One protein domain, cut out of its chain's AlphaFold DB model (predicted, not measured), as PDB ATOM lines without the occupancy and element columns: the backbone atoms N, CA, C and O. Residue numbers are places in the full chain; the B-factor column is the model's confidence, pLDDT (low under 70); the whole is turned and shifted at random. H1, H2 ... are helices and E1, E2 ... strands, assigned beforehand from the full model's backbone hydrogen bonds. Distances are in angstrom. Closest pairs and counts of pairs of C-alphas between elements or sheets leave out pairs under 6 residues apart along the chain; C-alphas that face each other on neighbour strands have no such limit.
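Overview. This is residues 2 to 156 of the 398 residues of an uncharacterized protein of Chrysochromulina tobinii (UniProt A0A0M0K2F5). A small sheet of three short strands forms one wall in the middle of an elongated domain, with H8 over one of its faces and H5 side by side with H8. H1, H2 and H3 make a helical head at one end of the long axis, where residues 17 to 22 stick out; H7 and the loop of residues 95 to 111 lie toward the other end. The 155 printed residues include nine named helices and three named strands, in the order H1 H2 H3 E1 H4 H5 E2 E3 H6 H7 H8 H9; the class is mostly helix. The sheet is mixed, in the order E1 E2 E3. The whole is compact, with a radius of gyration of the C-alphas of 16.3 A, and spans 52 by 32 by 25 A.

Along the chain. The strands are E1, residues 52 to 54, E2, residues 79 to 82, and E3, residues 85 to 88. C-alpha 79 is at (66.068, 161.015, 67.794). H4 is residues 55 to 60, H5 66 to 73, H6 89 to 94, and H8 130 to 140, 15.4 A long. H7 is residues 112 to 120, 12.5 A long. H1 is residues 2 to 5, H2 10 to 14, and H3 21 to 35, 21.0 A long from C-alpha 21 at (61.678, 158.049, 97.737). H9, residues 150 to 154, ends at (55.971, 147.943, 73.443).

Arrangement. E1 and E2 are parallel, with N 53 and O 79 3.0 A apart; E2 and E3 form an antiparallel hairpin, with N 87 and O 80 2.8 A apart. E1, H4, H5 and E2 form a strand-helix-strand unit, two parallel strands joined through helices, with a right-handed crossover. H8 is on one face of the sheet, two layers, at a height of 9.8 A. H5 and H8 touch at Ala 68 and Cys 139, C-alphas 4.1 A apart, at a shallow tilt of 18 degrees, the same way. H6 touches H8 at Arg 93 and Ala 140, 5.2 A between C-alphas. H9 touches H5 at Ala 68 and Arg 154, 6.1 A between C-alphas. H3 touches H2 with residues 27 to 31 alone, closest at the C-alphas of Leu 13 and Ala 27, 5.7 A. H7 is near E3. In H2 to H9 every O i to N i+4 pair is within hydrogen-bond range; H1 is too short for one.

Size, cuts and confidence. The C-alphas of Thr 20 and Asp 105 are the two farthest apart, 54.4 A. The printed part has no cut. The links H3 to E1 and H6 to H7 are long. Mean pLDDT of the printed part is 83.2; residues 2 to 4, 6, 36 to 43 and 100 to 107 are under 70.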
ATOM      1  N   GLU A   2      73.823 151.752  94.336       64.38
ATOM      2  CA  GLU A   2      73.825 151.942  92.869       64.38
ATOM      3  C   GLU A   2      74.265 150.696  92.104       64.38
ATOM      4  O   GLU A   2      73.596 150.314  91.158       64.38
ATOM      5  N   ALA A   3      75.298 149.989  92.576       69.31
ATOM      6  CA  ALA A   3      75.719 148.721  91.976       69.31
ATOM      7  C   ALA A   3      74.603 147.654  91.944       69.31
ATOM      8  O   ALA A   3      74.549 146.861  91.014       69.31
ATOM      9  N   ALA A   4      73.689 147.655  92.924       69.31
ATOM     10  CA  ALA A   4      72.571 146.709  92.962       69.31
ATOM     11  C   ALA A   4      71.476 147.089  91.951       69.31
ATOM     12  O   ALA A   4      70.996 146.229  91.223       69.31
ATOM     13  N   LEU A   5      71.134 148.380  91.842       73.06
ATOM     14  CA  LEU A   5      70.227 148.882  90.794       73.06
ATOM     15  C   LEU A   5      70.844 148.774  89.396       73.06
ATOM     16  O   LEU A   5      70.131 148.591  88.414       73.06
ATOM     17  N   GLY A   6      72.173 148.817  89.313       64.25
ATOM     18  CA  GLY A   6      72.953 148.599  88.103       64.25
ATOM     19  C   GLY A   6      72.778 147.208  87.487       64.25
ATOM     20  O   GLY A   6      73.078 147.060  86.305       64.25
ATOM     21  N   LEU A   7      72.237 146.236  88.227       71.25
ATOM     22  CA  LEU A   7      71.926 144.886  87.741       71.25
ATOM     23  C   LEU A   7      70.443 144.692  87.385       71.25
ATOM     24  O   LEU A   7      70.091 143.684  86.784       71.25
ATOM     25  N   VAL A   8      69.578 145.645  87.741       77.00
ATOM     26  CA  VAL A   8      68.134 145.583  87.468       77.00
ATOM     27  C   VAL A   8      67.865 146.028  86.029       77.00
ATOM     28  O   VAL A   8      68.519 146.952  85.528       77.00
ATOM     29  N   ASP A   9      66.917 145.381  85.351       76.62
ATOM     30  CA  ASP A   9      66.526 145.735  83.987       76.62
ATOM     31  C   ASP A   9      65.785 147.083  83.924       76.62
ATOM     32  O   ASP A   9      65.217 147.560  84.909       76.62
ATOM     33  N   MET A  10      65.824 147.725  82.755       78.12
ATOM     34  CA  MET A  10      65.285 149.072  82.543       78.12
ATOM     35  C   MET A  10      63.791 149.186  82.871       78.12
ATOM     36  O   MET A  10      63.393 150.151  83.523       78.12
ATOM     37  N   ALA A  11      62.978 148.207  82.466       74.00
ATOM     38  CA  ALA A  11      61.538 148.223  82.714       74.00
ATOM     39  C   ALA A  11      61.237 148.149  84.221       74.00
ATOM     40  O   ALA A  11      60.470 148.956  84.747       74.00
ATOM     41  N   THR A  12      61.924 147.264  84.948       78.69
ATOM     42  CA  THR A  12      61.781 147.175  86.408       78.69
ATOM     43  C   THR A  12      62.244 148.450  87.112       78.69
ATOM     44  O   THR A  12      61.566 148.921  88.026       78.69
ATOM     45  N   LEU A  13      63.369 149.049  86.695       77.88
ATOM     46  CA  LEU A  13      63.839 150.320  87.263       77.88
ATOM     47  C   LEU A  13      62.812 151.444  87.077       77.88
ATOM     48  O   LEU A  13      62.631 152.264  87.979       77.88
ATOM     49  N   ALA A  14      62.154 151.481  85.918       70.75
ATOM     50  CA  ALA A  14      61.151 152.482  85.574       70.75
ATOM     51  C   ALA A  14      59.892 152.384  86.435       70.75
ATOM     52  O   ALA A  14      59.282 153.397  86.780       70.75
ATOM     53  N   GLU A  15      59.516 151.160  86.796       74.44
ATOM     54  CA  GLU A  15      58.242 150.848  87.439       74.44
ATOM     55  C   GLU A  15      58.394 150.445  88.912       74.44
ATOM     56  O   GLU A  15      57.495 149.829  89.486       74.44
ATOM     57  N   LEU A  16      59.506 150.821  89.559       75.81
ATOM     58  CA  LEU A  16      59.784 150.536  90.971       75.81
ATOM     59  C   LEU A  16      58.645 151.009  91.896       75.81
ATOM     60  O   LEU A  16      58.550 152.178  92.292       75.81
ATOM     61  N   LYS A  17      57.795 150.059  92.296       72.75
ATOM     62  CA  LYS A  17      56.698 150.227  93.259       72.75
ATOM     63  C   LYS A  17      57.130 149.754  94.650       72.75
ATOM     64  O   LYS A  17      58.030 148.938  94.797       72.75
ATOM     65  N   GLY A  18      56.504 150.298  95.695       73.12
ATOM     66  CA  GLY A  18      56.724 149.848  97.080       73.12
ATOM     67  C   GLY A  18      58.065 150.239  97.718       73.12
ATOM     68  O   GLY A  18      58.309 149.878  98.864       73.12
ATOM     69  N   VAL A  19      58.919 151.009  97.032       81.06
ATOM     70  CA  VAL A  19      60.202 151.490  97.575       81.06
ATOM     71  C   VAL A  19      60.141 152.947  98.052       81.06
ATOM     72  O   VAL A  19      59.314 153.763  97.614       81.06
ATOM     73  N   THR A  20      61.059 153.287  98.958       84.88
ATOM     74  CA  THR A  20      61.219 154.650  99.490       84.88
ATOM     75  C   THR A  20      61.556 155.667  98.388       84.88
ATOM     76  O   THR A  20      61.994 155.317  97.288       84.88
ATOM     77  N   ARG A  21      61.368 156.960  98.682       80.94
ATOM     78  CA  ARG A  21      61.678 158.049  97.737       80.94
ATOM     79  C   ARG A  21      63.154 158.075  97.323       80.94
ATOM     80  O   ARG A  21      63.437 158.366  96.168       80.94
ATOM     81  N   SER A  22      64.072 157.738  98.230       82.12
ATOM     82  CA  SER A  22      65.510 157.682  97.934       82.12
ATOM     83  C   SER A  22      65.842 156.594  96.914       82.12
ATOM     84  O   SER A  22      66.601 156.850  95.985       82.12
ATOM     85  N   TRP A  23      65.220 155.416  97.019       81.31
ATOM     86  CA  TRP A  23      65.382 154.337  96.038       81.31
ATOM     87  C   TRP A  23      64.813 154.697  94.662       81.31
ATOM     88  O   TRP A  23      65.455 154.414  93.655       81.31
ATOM     89  N   ARG A  24      63.662 155.379  94.606       78.81
ATOM     90  CA  ARG A  24      63.101 155.894  93.344       78.81
ATOM     91  C   ARG A  24      64.002 156.940  92.687       78.81
ATOM     92  O   ARG A  24      64.261 156.844  91.495       78.81
ATOM     93  N   ALA A  25      64.529 157.886  93.464       78.88
ATOM     94  CA  ALA A  25      65.463 158.888  92.952       78.88
ATOM     95  C   ALA A  25      66.772 158.254  92.448       78.88
ATOM     96  O   ALA A  25      67.300 158.655  91.414       78.88
ATOM     97  N   LEU A  26      67.279 157.235  93.150       81.50
ATOM     98  CA  LEU A  26      68.472 156.502  92.735       81.50
ATOM     99  C   LEU A  26      68.231 155.716  91.441       81.50
ATOM    100  O   LEU A  26      69.048 155.778  90.529       81.50
ATOM    101  N   ALA A  27      67.093 155.029  91.337       80.12
ATOM    102  CA  ALA A  27      66.707 154.314  90.126       80.12
ATOM    103  C   ALA A  27      66.559 155.256  88.932       80.12
ATOM    104  O   ALA A  27      67.065 154.948  87.859       80.12
ATOM    105  N   GLN A  28      65.952 156.426  89.135       79.12
ATOM    106  CA  GLN A  28      65.839 157.454  88.106       79.12
ATOM    107  C   GLN A  28      67.210 157.965  87.646       79.12
ATOM    108  O   GLN A  28      67.436 158.070  86.446       79.12
ATOM    109  N   ARG A  29      68.165 158.196  88.559       78.94
ATOM    110  CA  ARG A  29      69.542 158.566  88.177       78.94
ATOM    111  C   ARG A  29      70.242 157.466  87.382       78.94
ATOM    112  O   ARG A  29      70.897 157.772  86.391       78.94
ATOM    113  N   VAL A  30      70.090 156.202  87.784       80.38
ATOM    114  CA  VAL A  30      70.659 155.052  87.057       80.38
ATOM    115  C   VAL A  30      70.020 154.912  85.670       80.38
ATOM    116  O   VAL A  30      70.737 154.705  84.696       80.38
ATOM    117  N   LEU A  31      68.697 155.068  85.564       79.50
ATOM    118  CA  LEU A  31      67.949 155.070  84.303       79.50
ATOM    119  C   LEU A  31      68.436 156.168  83.364       79.50
ATOM    120  O   LEU A  31      68.807 155.875  82.231       79.50
ATOM    121  N   CYS A  32      68.473 157.411  83.849       78.00
ATOM    122  CA  CYS A  32      68.972 158.538  83.078       78.00
ATOM    123  C   CYS A  32      70.403 158.253  82.627       78.00
ATOM    124  O   CYS A  32      70.644 158.243  81.430       78.00
ATOM    125  N   SER A  33      71.315 157.875  83.528       78.44
ATOM    126  CA  SER A  33      72.704 157.553  83.172       78.44
ATOM    127  C   SER A  33      72.842 156.453  82.112       78.44
ATOM    128  O   SER A  33      73.816 156.479  81.368       78.44
ATOM    129  N   ARG A  34      71.919 155.485  82.044       78.06
ATOM    130  CA  ARG A  34      71.929 154.414  81.030       78.06
ATOM    131  C   ARG A  34      71.368 154.844  79.677       78.06
ATOM    132  O   ARG A  34      71.752 154.258  78.674       78.06
ATOM    133  N   LEU A  35      70.433 155.790  79.679       75.81
ATOM    134  CA  LEU A  35      69.781 156.336  78.486       75.81
ATOM    135  C   LEU A  35      70.492 157.579  77.939       75.81
ATOM    136  O   LEU A  35      70.162 158.037  76.850       75.81
ATOM    137  N   CYS A  36      71.421 158.153  78.705       69.44
ATOM    138  CA  CYS A  36      72.129 159.369  78.333       69.44
ATOM    139  C   CYS A  36      72.957 159.197  77.071       69.44
ATOM    140  O   CYS A  36      73.629 158.191  76.860       69.44
ATOM    141  N   HIS A  37      72.934 160.255  76.273       62.41
ATOM    142  CA  HIS A  37      73.621 160.341  75.007       62.41
ATOM    143  C   HIS A  37      75.042 160.895  75.198       62.41
ATOM    144  O   HIS A  37      75.197 162.009  75.696       62.41
ATOM    145  N   ARG A  38      76.039 160.136  74.717       56.88
ATOM    146  CA  ARG A  38      77.436 160.531  74.440       56.88
ATOM    147  C   ARG A  38      78.304 160.993  75.621       56.88
ATOM    148  O   ARG A  38      77.906 161.766  76.487       56.88
ATOM    149  N   ASP A  39      79.568 160.570  75.578       53.78
ATOM    150  CA  ASP A  39      80.613 161.010  76.502       53.78
ATOM    151  C   ASP A  39      80.692 162.548  76.575       53.78
ATOM    152  O   ASP A  39      80.897 163.228  75.569       53.78
ATOM    153  N   GLY A  40      80.543 163.103  77.784       55.53
ATOM    154  CA  GLY A  40      80.793 164.521  78.081       55.53
ATOM    155  C   GLY A  40      79.565 165.423  78.282       55.53
ATOM    156  O   GLY A  40      79.745 166.567  78.697       55.53
ATOM    157  N   GLN A  41      78.335 164.950  78.051       59.31
ATOM    158  CA  GLN A  41      77.112 165.683  78.426       59.31
ATOM    159  C   GLN A  41      76.719 165.385  79.889       59.31
ATOM    160  O   GLN A  41      76.900 164.258  80.358       59.31
ATOM    161  N   PRO A  42      76.191 166.367  80.647       62.88
ATOM    162  CA  PRO A  42      75.705 166.115  81.999       62.88
ATOM    163  C   PRO A  42      74.505 165.163  81.952       62.88
ATOM    164  O   PRO A  42      73.582 165.378  81.175       62.88
ATOM    165  N   VAL A  43      74.513 164.133  82.803       66.06
ATOM    166  CA  VAL A  43      73.411 163.167  82.929       66.06
ATOM    167  C   VAL A  43      72.129 163.906  83.350       66.06
ATOM    168  O   VAL A  43      72.102 164.412  84.478       66.06
ATOM    169  N   PRO A  44      71.079 163.983  82.506       70.94
ATOM    170  CA  PRO A  44      69.770 164.503  82.879       70.94
ATOM    171  C   PRO A  44      69.253 163.940  84.198       70.94
ATOM    172  O   PRO A  44      69.469 162.780  84.555       70.94
ATOM    173  N   THR A  45      68.546 164.789  84.933       72.00
ATOM    174  CA  THR A  45      67.953 164.423  86.225       72.00
ATOM    175  C   THR A  45      66.539 163.885  86.079       72.00
ATOM    176  O   THR A  45      66.056 163.191  86.979       72.00
ATOM    177  N   ARG A  46      65.876 164.179  84.956       73.62
ATOM    178  CA  ARG A  46      64.519 163.718  84.671       73.62
ATOM    179  C   ARG A  46      64.440 163.001  83.325       73.62
ATOM    180  O   ARG A  46      65.235 163.244  82.427       73.62
ATOM    181  N   LEU A  47      63.466 162.101  83.189       75.19
ATOM    182  CA  LEU A  47      63.284 161.322  81.959       75.19
ATOM    183  C   LEU A  47      62.732 162.182  80.812       75.19
ATOM    184  O   LEU A  47      63.075 161.949  79.663       75.19
ATOM    185  N   ASP A  48      61.924 163.198  81.114       77.44
ATOM    186  CA  ASP A  48      61.372 164.133  80.126       77.44
ATOM    187  C   ASP A  48      62.424 165.054  79.488       77.44
ATOM    188  O   ASP A  48      62.159 165.646  78.447       77.44
ATOM    189  N   GLU A  49      63.619 165.139  80.076       80.12
ATOM    190  CA  GLU A  49      64.763 165.876  79.522       80.12
ATOM    191  C   GLU A  49      65.501 165.073  78.434       80.12
ATOM    192  O   GLU A  49      66.321 165.633  77.710       80.12
ATOM    193  N   ILE A  50      65.231 163.767  78.306       82.56
ATOM    194  CA  ILE A  50      65.914 162.889  77.350       82.56
ATOM    195  C   ILE A  50      65.183 162.934  76.006       82.56
ATOM    196  O   ILE A  50      64.143 162.300  75.819       82.56
ATOM    197  N   THR A  51      65.758 163.671  75.058       86.25
ATOM    198  CA  THR A  51      65.236 163.817  73.689       86.25
ATOM    199  C   THR A  51      65.951 162.942  72.667       86.25
ATOM    200  O   THR A  51      65.431 162.726  71.574       86.25
ATOM    201  N   ASP A  52      67.119 162.407  73.005       88.38
ATOM    202  CA  ASP A  52      68.006 161.713  72.077       88.38
ATOM    203  C   ASP A  52      68.559 160.445  72.748       88.38
ATOM    204  O   ASP A  52      68.914 160.475  73.927       88.38
ATOM    205  N   LEU A  53      68.620 159.328  72.014       89.69
ATOM    206  CA  LEU A  53      69.079 158.031  72.530       89.69
ATOM    207  C   LEU A  53      70.174 157.432  71.648       89.69
ATOM    208  O   LEU A  53      70.007 157.341  70.434       89.69
ATOM    209  N   ASP A  54      71.255 156.949  72.258       89.88
ATOM    210  CA  ASP A  54      72.291 156.183  71.561       89.88
ATOM    211  C   ASP A  54      71.949 154.687  71.561       89.88
ATOM    212  O   ASP A  54      72.123 153.985  72.559       89.88
ATOM    213  N   VAL A  55      71.408 154.188  70.450       91.00
ATOM    214  CA  VAL A  55      71.037 152.773  70.347       91.00
ATOM    215  C   VAL A  55      72.240 151.880  70.064       91.00
ATOM    216  O   VAL A  55      72.200 150.707  70.432       91.00
ATOM    217  N   GLU A  56      73.312 152.405  69.463       90.69
ATOM    218  CA  GLU A  56      74.552 151.653  69.242       90.69
ATOM    219  C   GLU A  56      75.162 151.249  70.583       90.69
ATOM    220  O   GLU A  56      75.380 150.058  70.812       90.69
ATOM    221  N   GLN A  57      75.274 152.189  71.525       88.44
ATOM    222  CA  GLN A  57      75.770 151.902  72.872       88.44
ATOM    223  C   GLN A  57      74.922 150.847  73.607       88.44
ATOM    224  O   GLN A  57      75.463 149.959  74.272       88.44
ATOM    225  N   LEU A  58      73.589 150.899  73.485       88.19
ATOM    226  CA  LEU A  58      72.695 149.902  74.094       88.19
ATOM    227  C   LEU A  58      72.881 148.507  73.483       88.19
ATOM    228  O   LEU A  58      72.897 147.504  74.204       88.19
ATOM    229  N   ILE A  59      73.018 148.436  72.159       88.50
ATOM    230  CA  ILE A  59      73.213 147.182  71.429       88.50
ATOM    231  C   ILE A  59      74.580 146.573  71.764       88.50
ATOM    232  O   ILE A  59      74.657 145.366  72.005       88.50
ATOM    233  N   GLU A  60      75.639 147.382  71.810       88.00
ATOM    234  CA  GLU A  60      76.998 146.950  72.165       88.00
ATOM    235  C   GLU A  60      77.113 146.518  73.628       88.00
ATOM    236  O   GLU A  60      77.794 145.540  73.933       88.00
ATOM    237  N   ALA A  61      76.355 147.155  74.525       84.50
ATOM    238  CA  ALA A  61      76.209 146.724  75.913       84.50
ATOM    239  C   ALA A  61      75.398 145.419  76.074       84.50
ATOM    240  O   ALA A  61      75.185 144.964  77.198       84.50
ATOM    241  N   GLY A  62      74.914 144.816  74.980       85.06
ATOM    242  CA  GLY A  62      74.122 143.586  75.007       85.06
ATOM    243  C   GLY A  62      72.684 143.781  75.492       85.06
ATOM    244  O   GLY A  62      72.025 142.801  75.834       85.06
ATOM    245  N   ARG A  63      72.179 145.022  75.502       86.19
ATOM    246  CA  ARG A  63      70.824 145.380  75.953       86.19
ATOM    247  C   ARG A  63      69.993 146.034  74.840       86.19
ATOM    248  O   ARG A  63      69.454 147.124  75.018       86.19
ATOM    249  N   PRO A  64      69.844 145.390  73.676       88.12
ATOM    250  CA  PRO A  64      69.149 146.003  72.552       88.12
ATOM    251  C   PRO A  64      67.669 146.331  72.823       88.12
ATOM    252  O   PRO A  64      67.135 147.273  72.244       88.12
ATOM    253  N   GLY A  65      67.000 145.574  73.701       86.94
ATOM    254  CA  GLY A  65      65.594 145.819  74.032       86.94
ATOM    255  C   GLY A  65      65.347 147.050  74.906       86.94
ATOM    256  O   GLY A  65      64.210 147.512  74.991       86.94
ATOM    257  N   ASP A  66      66.397 147.647  75.479       89.62
ATOM    258  CA  ASP A  66      66.282 148.926  76.189       89.62
ATOM    259  C   ASP A  66      65.794 150.043  75.248       89.62
ATOM    260  O   ASP A  66      65.130 150.973  75.700       89.62
ATOM    261  N   ALA A  67      66.030 149.921  73.934       91.12
ATOM    262  CA  ALA A  67      65.480 150.835  72.934       91.12
ATOM    263  C   ALA A  67      63.940 150.778  72.872       91.12
ATOM    264  O   ALA A  67      63.285 151.816  72.795       91.12
ATOM    265  N   ALA A  68      63.341 149.583  72.955       91.62
ATOM    266  CA  ALA A  68      61.883 149.428  72.986       91.62
ATOM    267  C   ALA A  68      61.284 150.025  74.269       91.62
ATOM    268  O   ALA A  68      60.281 150.741  74.221       91.62
ATOM    269  N   VAL A  69      61.940 149.780  75.408       89.38
ATOM    270  CA  VAL A  69      61.556 150.332  76.715       89.38
ATOM    271  C   VAL A  69      61.631 151.863  76.701       89.38
ATOM    272  O   VAL A  69      60.676 152.531  77.099       89.38
ATOM    273  N   ALA A  70      62.724 152.431  76.183       89.19
ATOM    274  CA  ALA A  70      62.897 153.873  76.038       89.19
ATOM    275  C   ALA A  70      61.803 154.490  75.157       89.19
ATOM    276  O   ALA A  70      61.202 155.493  75.535       89.19
ATOM    277  N   GLY A  71      61.474 153.847  74.033       88.31
ATOM    278  CA  GLY A  71      60.407 154.283  73.135       88.31
ATOM    279  C   GLY A  71      59.016 154.339  73.774       88.31
ATOM    280  O   GLY A  71      58.213 155.197  73.393       88.31
ATOM    281  N   ARG A  72      58.738 153.470  74.762       87.19
ATOM    282  CA  ARG A  72      57.539 153.552  75.618       87.19
ATOM    283  C   ARG A  72      57.646 154.695  76.627       87.19
ATOM    284  O   ARG A  72      56.693 155.442  76.816       87.19
ATOM    285  N   MET A  73      58.766 154.767  77.338       85.31
ATOM    286  CA  MET A  73      58.905 155.593  78.540       85.31
ATOM    287  C   MET A  73      59.161 157.074  78.269       85.31
ATOM    288  O   MET A  73      58.866 157.903  79.128       85.31
ATOM    289  N   LEU A  74      59.763 157.397  77.125       85.94
ATOM    290  CA  LEU A  74      60.226 158.736  76.788       85.94
ATOM    291  C   LEU A  74      59.265 159.374  75.771       85.94
ATOM    292  O   LEU A  74      59.443 159.215  74.559       85.94
ATOM    293  N   PRO A  75      58.232 160.114  76.220       76.25
ATOM    294  CA  PRO A  75      57.289 160.756  75.306       76.25
ATOM    295  C   PRO A  75      57.959 161.839  74.446       76.25
ATOM    296  O   PRO A  75      57.543 162.046  73.309       76.25
ATOM    297  N   GLY A  76      59.005 162.487  74.972       82.75
ATOM    298  CA  GLY A  76      59.788 163.526  74.294       82.75
ATOM    299  C   GLY A  76      60.943 163.012  73.430       82.75
ATOM    300  O   GLY A  76      61.697 163.828  72.904       82.75
ATOM    301  N   LEU A  77      61.104 161.691  73.283       89.25
ATOM    302  CA  LEU A  77      62.184 161.126  72.480       89.25
ATOM    303  C   LEU A  77      61.999 161.500  71.005       89.25
ATOM    304  O   LEU A  77      61.026 161.095  70.367       89.25
ATOM    305  N   ALA A  78      62.946 162.272  70.488       90.06
ATOM    306  CA  ALA A  78      62.942 162.833  69.149       90.06
ATOM    307  C   ALA A  78      63.877 162.074  68.203       90.06
ATOM    308  O   ALA A  78      63.518 161.875  67.042       90.06
ATOM    309  N   ARG A  79      65.060 161.641  68.669       93.56
ATOM    310  CA  ARG A  79      66.068 161.015  67.794       93.56
ATOM    311  C   ARG A  79      66.715 159.772  68.385       93.56
ATOM    312  O   ARG A  79      66.951 159.687  69.589       93.56
ATOM    313  N   LEU A  80      67.064 158.837  67.504       93.62
ATOM    314  CA  LEU A  80      67.950 157.711  67.808       93.62
ATOM    315  C   LEU A  80      69.255 157.864  67.028       93.62
ATOM    316  O   LEU A  80      69.225 158.141  65.831       93.62
ATOM    317  N   TYR A  81      70.383 157.632  67.685       91.69
ATOM    318  CA  TYR A  81      71.718 157.681  67.104       91.69
ATOM    319  C   TYR A  81      72.353 156.296  67.121       91.69
ATOM    320  O   TYR A  81      72.203 155.555  68.090       91.69
ATOM    321  N   GLY A  82      73.081 155.955  66.062       90.69
ATOM    322  CA  GLY A  82      73.917 154.759  66.049       90.69
ATOM    323  C   GLY A  82      74.517 154.473  64.680       90.69
ATOM    324  O   GLY A  82      73.884 154.710  63.651       90.69
ATOM    325  N   TYR A  83      75.740 153.958  64.670       90.88
ATOM    326  CA  TYR A  83      76.510 153.565  63.489       90.88
ATOM    327  C   TYR A  83      76.702 154.698  62.467       90.88
ATOM    328  O   TYR A  83      76.765 154.451  61.266       90.88
ATOM    329  N   GLY A  84      76.748 155.952  62.930       90.81
ATOM    330  CA  GLY A  84      76.839 157.138  62.067       90.81
ATOM    331  C   GLY A  84      75.512 157.616  61.460       90.81
ATOM    332  O   GLY A  84      75.518 158.552  60.664       90.81
ATOM    333  N   TYR A  85      74.383 157.022  61.848       94.81
ATOM    334  CA  TYR A  85      73.047 157.401  61.384       94.81
ATOM    335  C   TYR A  85      72.232 158.083  62.487       94.81
ATOM    336  O   TYR A  85      72.473 157.890  63.684       94.81
ATOM    337  N   VAL A  86      71.227 158.850  62.060       95.06
ATOM    338  CA  VAL A  86      70.238 159.513  62.915       95.06
ATOM    339  C   VAL A  86      68.839 159.130  62.448       95.06
ATOM    340  O   VAL A  86      68.518 159.283  61.272       95.06
ATOM    341  N   VAL A  87      68.000 158.648  63.360       95.88
ATOM    342  CA  VAL A  87      66.611 158.253  63.087       95.88
ATOM    343  C   VAL A  87      65.660 159.261  63.717       95.88
ATOM    344  O   VAL A  87      65.772 159.526  64.913       95.88
ATOM    345  N   ASP A  88      64.702 159.776  62.947       95.94
ATOM    346  CA  ASP A  88      63.609 160.610  63.461       95.94
ATOM    347  C   ASP A  88      62.485 159.734  64.038       95.94
ATOM    348  O   ASP A  88      61.787 159.018  63.317       95.94
ATOM    349  N   VAL A  89      62.291 159.795  65.355       93.69
ATOM    350  CA  VAL A  89      61.326 158.948  66.075       93.69
ATOM    351  C   VAL A  89      59.880 159.292  65.721       93.69
ATOM    352  O   VAL A  89      59.041 158.391  65.636       93.69
ATOM    353  N   ALA A  90      59.566 160.569  65.507       92.50
ATOM    354  CA  ALA A  90      58.216 160.994  65.147       92.50
ATOM    355  C   ALA A  90      57.868 160.544  63.723       92.50
ATOM    356  O   ALA A  90      56.760 160.058  63.490       92.50
ATOM    357  N   ALA A  91      58.832 160.628  62.804       94.38
ATOM    358  CA  ALA A  91      58.679 160.123  61.445       94.38
ATOM    359  C   ALA A  91      58.440 158.605  61.434       94.38
ATOM    360  O   ALA A  91      57.492 158.153  60.797       94.38
ATOM    361  N   VAL A  92      59.206 157.822  62.211       94.19
ATOM    362  CA  VAL A  92      59.004 156.361  62.317       94.19
ATOM    363  C   VAL A  92      57.620 156.024  62.883       94.19
ATOM    364  O   VAL A  92      56.964 155.112  62.384       94.19
ATOM    365  N   ARG A  93      57.146 156.768  63.895       93.19
ATOM    366  CA  ARG A  93      55.800 156.587  64.474       93.19
ATOM    367  C   ARG A  93      54.686 156.861  63.461       93.19
ATOM    368  O   ARG A  93      53.629 156.236  63.555       93.19
ATOM    369  N   ALA A  94      54.907 157.790  62.530       92.25
ATOM    370  CA  ALA A  94      53.959 158.156  61.478       92.25
ATOM    371  C   ALA A  94      54.087 157.295  60.207       92.25
ATOM    372  O   ALA A  94      53.160 157.257  59.396       92.25
ATOM    373  N   ALA A  95      55.221 156.622  60.014       92.19
ATOM    374  CA  ALA A  95      55.478 155.797  58.847       92.19
ATOM    375  C   ALA A  95      54.578 154.554  58.838       92.19
ATOM    376  O   ALA A  95      54.450 153.841  59.836       92.19
ATOM    377  N   ASN A  96      53.992 154.252  57.678       90.12
ATOM    378  CA  ASN A  96      53.314 152.980  57.481       90.12
ATOM    379  C   ASN A  96      54.352 151.886  57.206       90.12
ATOM    380  O   ASN A  96      54.859 151.758  56.091       90.12
ATOM    381  N   LEU A  97      54.665 151.115  58.244       88.25
ATOM    382  CA  LEU A  97      55.614 150.005  58.185       88.25
ATOM    383  C   LEU A  97      54.919 148.646  58.046       88.25
ATOM    384  O   LEU A  97      55.566 147.609  58.201       88.25
ATOM    385  N   GLU A  98      53.611 148.630  57.768       82.69
ATOM    386  CA  GLU A  98      52.899 147.389  57.501       82.69
ATOM    387  C   GLU A  98      53.470 146.732  56.243       82.69
ATOM    388  O   GLU A  98      53.380 147.243  55.125       82.69
ATOM    389  N   CYS A  99      54.053 145.556  56.428       76.69
ATOM    390  CA  CYS A  99      54.440 144.694  55.331       76.69
ATOM    391  C   CYS A  99      54.097 143.241  55.645       76.69
ATOM    392  O   CYS A  99      54.159 142.783  56.793       76.69
ATOM    393  N   GLY A 100      53.727 142.512  54.589       66.56
ATOM    394  CA  GLY A 100      53.642 141.058  54.630       66.56
ATOM    395  C   GLY A 100      55.018 140.438  54.863       66.56
ATOM    396  O   GLY A 100      56.043 141.118  54.815       66.56
ATOM    397  N   MET A 101      55.054 139.133  55.120       63.09
ATOM    398  CA  MET A 101      56.338 138.463  55.302       63.09
ATOM    399  C   MET A 101      57.140 138.420  54.003       63.09
ATOM    400  O   MET A 101      56.608 138.122  52.935       63.09
ATOM    401  N   GLY A 102      58.422 138.760  54.141       57.31
ATOM    402  CA  GLY A 102      59.376 138.902  53.052       57.31
ATOM    403  C   GLY A 102      59.637 137.641  52.239       57.31
ATOM    404  O   GLY A 102      59.339 136.518  52.654       57.31
ATOM    405  N   ASP A 103      60.254 137.852  51.078       56.00
ATOM    406  CA  ASP A 103      60.637 136.793  50.147       56.00
ATOM    407  C   ASP A 103      61.682 135.831  50.754       56.00
ATOM    408  O   ASP A 103      62.484 136.210  51.616       56.00
ATOM    409  N   ARG A 104      61.678 134.565  50.313       54.91
ATOM    410  CA  ARG A 104      62.550 133.505  50.856       54.91
ATOM    411  C   ARG A 104      64.035 133.792  50.640       54.91
ATOM    412  O   ARG A 104      64.841 133.363  51.460       54.91
ATOM    413  N   ASP A 105      64.367 134.518  49.578       53.81
ATOM    414  CA  ASP A 105      65.740 134.638  49.084       53.81
ATOM    415  C   ASP A 105      66.468 135.900  49.577       53.81
ATOM    416  O   ASP A 105      67.677 136.035  49.378       53.81
ATOM    417  N   ARG A 106      65.770 136.833  50.250       60.59
ATOM    418  CA  ARG A 106      66.377 138.041  50.844       60.59
ATOM    419  C   ARG A 106      65.802 138.362  52.227       60.59
ATOM    420  O   ARG A 106      64.776 139.047  52.318       60.59
ATOM    421  N   PRO A 107      66.480 137.932  53.306       61.38
ATOM    422  CA  PRO A 107      66.038 138.184  54.667       61.38
ATOM    423  C   PRO A 107      66.293 139.637  55.081       61.38
ATOM    424  O   PRO A 107      67.324 139.959  55.665       61.38
ATOM    425  N   SER A 108      65.345 140.529  54.801       71.38
ATOM    426  CA  SER A 108      65.265 141.843  55.450       71.38
ATOM    427  C   SER A 108      64.085 141.896  56.419       71.38
ATOM    428  O   SER A 108      63.159 141.094  56.334       71.38
ATOM    429  N   LEU A 109      64.142 142.809  57.395       78.56
ATOM    430  CA  LEU A 109      63.022 143.014  58.314       78.56
ATOM    431  C   LEU A 109      61.800 143.570  57.574       78.56
ATOM    432  O   LEU A 109      60.697 143.099  57.802       78.56
ATOM    433  N   LEU A 110      62.028 144.558  56.707       82.12
ATOM    434  CA  LEU A 110      61.022 145.226  55.885       82.12
ATOM    435  C   LEU A 110      61.390 145.085  54.406       82.12
ATOM    436  O   LEU A 110      62.572 144.960  54.062       82.12
ATOM    437  N   HIS A 111      60.391 145.178  53.530       82.69
ATOM    438  CA  HIS A 111      60.555 145.109  52.075       82.69
ATOM    439  C   HIS A 111      59.656 146.137  51.382       82.69
ATOM    440  O   HIS A 111      58.634 146.553  51.930       82.69
ATOM    441  N   GLY A 112      60.034 146.531  50.162       85.62
ATOM    442  CA  GLY A 112      59.268 147.467  49.335       85.62
ATOM    443  C   GLY A 112      58.977 148.789  50.048       85.62
ATOM    444  O   GLY A 112      59.837 149.327  50.743       85.62
ATOM    445  N   ALA A 113      57.734 149.262  49.928       86.00
ATOM    446  CA  ALA A 113      57.303 150.555  50.454       86.00
ATOM    447  C   ALA A 113      57.552 150.732  51.963       86.00
ATOM    448  O   ALA A 113      57.889 151.831  52.388       86.00
ATOM    449  N   ALA A 114      57.446 149.669  52.770       87.06
ATOM    450  CA  ALA A 114      57.723 149.748  54.205       87.06
ATOM    451  C   ALA A 114      59.219 149.976  54.492       87.06
ATOM    452  O   ALA A 114      59.569 150.735  55.394       87.06
ATOM    453  N   LYS A 115      60.113 149.356  53.707       89.38
ATOM    454  CA  LYS A 115      61.561 149.596  53.814       89.38
ATOM    455  C   LYS A 115      61.895 151.029  53.406       89.38
ATOM    456  O   LYS A 115      62.651 151.690  54.110       89.38
ATOM    457  N   ASP A 116      61.307 151.509  52.315       89.31
ATOM    458  CA  ASP A 116      61.530 152.873  51.827       89.31
ATOM    459  C   ASP A 116      60.992 153.922  52.812       89.31
ATOM    460  O   ASP A 116      61.662 154.918  53.078       89.31
ATOM    461  N   ALA A 117      59.829 153.661  53.420       91.81
ATOM    462  CA  ALA A 117      59.248 154.502  54.462       91.81
ATOM    463  C   ALA A 117      60.109 154.542  55.732       91.81
ATOM    464  O   ALA A 117      60.266 155.605  56.323       91.81
ATOM    465  N   LEU A 118      60.705 153.419  56.149       92.69
ATOM    466  CA  LEU A 118      61.647 153.442  57.270       92.69
ATOM    467  C   LEU A 118      62.929 154.192  56.899       92.69
ATOM    468  O   LEU A 118      63.402 155.013  57.676       92.69
ATOM    469  N   ASN A 119      63.482 153.934  55.713       92.44
ATOM    470  CA  ASN A 119      64.716 154.569  55.260       92.44
ATOM    471  C   ASN A 119      64.572 156.088  55.111       92.44
ATOM    472  O   ASN A 119      65.522 156.803  55.405       92.44
ATOM    473  N   SER A 120      63.400 156.598  54.722       93.56
ATOM    474  CA  SER A 120      63.154 158.047  54.661       93.56
ATOM    475  C   SER A 120      63.138 158.718  56.039       93.56
ATOM    476  O   SER A 120      63.333 159.929  56.129       93.56
ATOM    477  N   CYS A 121      62.968 157.943  57.115       95.06
ATOM    478  CA  CYS A 121      63.076 158.414  58.496       95.06
ATOM    479  C   CYS A 121      64.529 158.434  59.012       95.06
ATOM    480  O   CYS A 121      64.765 158.874  60.140       95.06
ATOM    481  N   ILE A 122      65.495 157.923  58.238       95.25
ATOM    482  CA  ILE A 122      66.892 157.744  58.650       95.25
ATOM    483  C   ILE A 122      67.800 158.642  57.805       95.25
ATOM    484  O   ILE A 122      67.787 158.603  56.581       95.25
ATOM    485  N   SER A 123      68.636 159.431  58.473       94.88
ATOM    486  CA  SER A 123      69.671 160.261  57.854       94.88
ATOM    487  C   SER A 123      71.058 159.672  58.118       94.88
ATOM    488  O   SER A 123      71.388 159.372  59.264       94.88
ATOM    489  N   GLY A 124      71.880 159.521  57.078       91.69
ATOM    490  CA  GLY A 124      73.264 159.040  57.168       91.69
ATOM    491  C   GLY A 124      73.819 158.624  55.803       91.69
ATOM    492  O   GLY A 124      73.091 158.619  54.810       91.69
ATOM    493  N   GLU A 125      75.111 158.302  55.740       88.25
ATOM    494  CA  GLU A 125      75.772 157.879  54.499       88.25
ATOM    495  C   GLU A 125      75.724 156.355  54.322       88.25
ATOM    496  O   GLU A 125      76.345 155.619  55.086       88.25
ATOM    497  N   GLY A 126      75.047 155.884  53.270       89.38
ATOM    498  CA  GLY A 126      74.996 154.465  52.896       89.38
ATOM    499  C   GLY A 126      73.707 153.748  53.310       89.38
ATOM    500  O   GLY A 126      72.679 154.377  53.555       89.38
ATOM    501  N   GLU A 127      73.740 152.409  53.317       87.88
ATOM    502  CA  GLU A 127      72.599 151.588  53.745       87.88
ATOM    503  C   GLU A 127      72.608 151.410  55.276       87.88
ATOM    504  O   GLU A 127      73.606 150.923  55.823       87.88
ATOM    505  N   PRO A 128      71.511 151.755  55.982       91.06
ATOM    506  CA  PRO A 128      71.469 151.677  57.436       91.06
ATOM    507  C   PRO A 128      71.624 150.228  57.936       91.06
ATOM    508  O   PRO A 128      70.957 149.319  57.427       91.06
ATOM    509  N   PRO A 129      72.445 149.982  58.976       92.12
ATOM    510  CA  PRO A 129      72.644 148.646  59.524       92.12
ATOM    511  C   PRO A 129      71.350 147.996  60.026       92.12
ATOM    512  O   PRO A 129      70.487 148.641  60.626       92.12
ATOM    513  N   LEU A 130      71.249 146.671  59.886       91.00
ATOM    514  CA  LEU A 130      70.066 145.912  60.317       91.00
ATOM    515  C   LEU A 130      69.744 146.096  61.813       91.00
ATOM    516  O   LEU A 130      68.586 146.179  62.208       91.00
ATOM    517  N   ARG A 131      70.770 146.180  62.663       92.38
ATOM    518  CA  ARG A 131      70.590 146.362  64.113       92.38
ATOM    519  C   ARG A 131      69.947 147.710  64.453       92.38
ATOM    520  O   ARG A 131      69.120 147.760  65.359       92.38
ATOM    521  N   LEU A 132      70.298 148.762  63.708       93.69
ATOM    522  CA  LEU A 132      69.713 150.094  63.848       93.69
ATOM    523  C   LEU A 132      68.252 150.102  63.399       93.69
ATOM    524  O   LEU A 132      67.396 150.614  64.113       93.69
ATOM    525  N   THR A 133      67.955 149.503  62.243       93.75
ATOM    526  CA  THR A 133      66.582 149.462  61.715       93.75
ATOM    527  C   THR A 133      65.648 148.670  62.630       93.75
ATOM    528  O   THR A 133      64.548 149.135  62.916       93.75
ATOM    529  N   ILE A 134      66.097 147.539  63.189       93.75
ATOM    530  CA  ILE A 134      65.335 146.794  64.206       93.75
ATOM    531  C   ILE A 134      65.125 147.641  65.469       93.75
ATOM    532  O   ILE A 134      64.011 147.673  65.987       93.75
ATOM    533  N   ALA A 135      66.155 148.345  65.958       94.38
ATOM    534  CA  ALA A 135      66.032 149.208  67.136       94.38
ATOM    535  C   ALA A 135      65.028 150.348  66.915       94.38
ATOM    536  O   ALA A 135      64.190 150.598  67.780       94.38
ATOM    537  N   ALA A 136      65.066 150.989  65.745       94.69
ATOM    538  CA  ALA A 136      64.113 152.024  65.358       94.69
ATOM    539  C   ALA A 136      62.675 151.491  65.339       94.69
ATOM    540  O   ALA A 136      61.785 152.088  65.946       94.69
ATOM    541  N   VAL A 137      62.456 150.332  64.710       95.00
ATOM    542  CA  VAL A 137      61.139 149.687  64.660       95.00
ATOM    543  C   VAL A 137      60.660 149.290  66.058       95.00
ATOM    544  O   VAL A 137      59.522 149.583  66.413       95.00
ATOM    545  N   ALA A 138      61.512 148.684  66.886       94.88
ATOM    546  CA  ALA A 138      61.151 148.296  68.248       94.88
ATOM    547  C   ALA A 138      60.798 149.519  69.120       94.88
ATOM    548  O   ALA A 138      59.805 149.507  69.848       94.88
ATOM    549  N   CYS A 139      61.579 150.595  69.003       94.50
ATOM    550  CA  CYS A 139      61.400 151.838  69.748       94.50
ATOM    551  C   CYS A 139      60.137 152.603  69.330       94.50
ATOM    552  O   CYS A 139      59.392 153.086  70.181       94.50
ATOM    553  N   ALA A 140      59.890 152.735  68.026       94.25
ATOM    554  CA  ALA A 140      58.974 153.745  67.499       94.25
ATOM    555  C   ALA A 140      57.943 153.214  66.495       94.25
ATOM    556  O   ALA A 140      57.009 153.936  66.166       94.25
ATOM    557  N   GLY A 141      58.064 151.966  66.035       92.25
ATOM    558  CA  GLY A 141      57.139 151.384  65.063       92.25
ATOM    559  C   GLY A 141      55.698 151.342  65.577       92.25
ATOM    560  O   GLY A 141      55.450 151.023  66.745       92.25
ATOM    561  N   SER A 142      54.752 151.662  64.700       91.75
ATOM    562  CA  SER A 142      53.316 151.690  64.996       91.75
ATOM    563  C   SER A 142      52.607 150.471  64.401       91.75
ATOM    564  O   SER A 142      53.017 149.952  63.366       91.75
ATOM    565  N   GLY A 143      51.535 150.013  65.054       90.56
ATOM    566  CA  GLY A 143      50.713 148.906  64.563       90.56
ATOM    567  C   GLY A 143      51.415 147.542  64.525       90.56
ATOM    568  O   GLY A 143      52.101 147.143  65.476       90.56
ATOM    569  N   VAL A 144      51.168 146.800  63.439       89.94
ATOM    570  CA  VAL A 144      51.637 145.424  63.221       89.94
ATOM    571  C   VAL A 144      52.666 145.398  62.094       89.94
ATOM    572  O   VAL A 144      52.380 145.793  60.971       89.94
ATOM    573  N   ILE A 145      53.856 144.872  62.368       89.38
ATOM    574  CA  ILE A 145      54.967 144.833  61.411       89.38
ATOM    575  C   ILE A 145      55.402 143.380  61.259       89.38
ATOM    576  O   ILE A 145      55.722 142.721  62.247       89.38
ATOM    577  N   CYS A 146      55.363 142.844  60.037       82.44
ATOM    578  CA  CYS A 146      55.656 141.429  59.760       82.44
ATOM    579  C   CYS A 146      54.812 140.443  60.592       82.44
ATOM    580  O   CYS A 146      55.280 139.373  60.981       82.44
ATOM    581  N   GLY A 147      53.561 140.811  60.893       84.94
ATOM    582  CA  GLY A 147      52.661 140.024  61.746       84.94
ATOM    583  C   GLY A 147      52.951 140.117  63.250       84.94
ATOM    584  O   GLY A 147      52.253 139.475  64.032       84.94
ATOM    585  N   ILE A 148      53.943 140.911  63.664       90.88
ATOM    586  CA  ILE A 148      54.284 141.168  65.066       90.88
ATOM    587  C   ILE A 148      53.555 142.443  65.516       90.88
ATOM    588  O   ILE A 148      53.745 143.487  64.890       90.88
ATOM    589  N   PRO A 149      52.746 142.413  66.589       92.81
ATOM    590  CA  PRO A 149      52.054 143.595  67.103       92.81
ATOM    591  C   PRO A 149      53.019 144.487  67.903       92.81
ATOM    592  O   PRO A 149      52.966 144.554  69.130       92.81
ATOM    593  N   VAL A 150      53.936 145.154  67.193       93.44
ATOM    594  CA  VAL A 150      55.057 145.930  67.753       93.44
ATOM    595  C   VAL A 150      54.581 146.969  68.760       93.44
ATOM    596  O   VAL A 150      55.133 147.057  69.856       93.44
ATOM    597  N   GLN A 151      53.539 147.725  68.415       93.31
ATOM    598  CA  GLN A 151      53.015 148.766  69.292       93.31
ATOM    599  C   GLN A 151      52.437 148.187  70.590       93.31
ATOM    600  O   GLN A 151      52.812 148.631  71.670       93.31
ATOM    601  N   GLN A 152      51.591 147.158  70.494       92.81
ATOM    602  CA  GLN A 152      50.945 146.551  71.663       92.81
ATOM    603  C   GLN A 152      51.952 145.863  72.596       92.81
ATOM    604  O   GLN A 152      51.787 145.913  73.816       92.81
ATOM    605  N   LEU A 153      52.998 145.244  72.032       92.75
ATOM    606  CA  LEU A 153      54.096 144.652  72.801       92.75
ATOM    607  C   LEU A 153      54.924 145.720  73.511       92.75
ATOM    608  O   LEU A 153      55.211 145.580  74.697       92.75
ATOM    609  N   ARG A 154      55.267 146.815  72.821       93.12
ATOM    610  CA  ARG A 154      55.971 147.943  73.443       93.12
ATOM    611  C   ARG A 154      55.146 148.557  74.574       93.12
ATOM    612  O   ARG A 154      55.704 148.868  75.623       93.12
ATOM    613  N   GLU A 155      53.840 148.707  74.370       90.00
ATOM    614  CA  GLU A 155      52.870 149.227  75.346       90.00
ATOM    615  C   GLU A 155      52.518 148.225  76.462       90.00
ATOM    616  O   GLU A 155      51.737 148.564  77.346       90.00
ATOM    617  N   ASP A 156      53.118 147.028  76.458       90.50
ATOM    618  CA  ASP A 156      52.963 145.998  77.491       90.50
ATOM    619  C   ASP A 156      51.510 145.558  77.737       90.50
ATOM    620  O   ASP A 156      51.055 145.370  78.863       90.50
TER     621      ASP A 156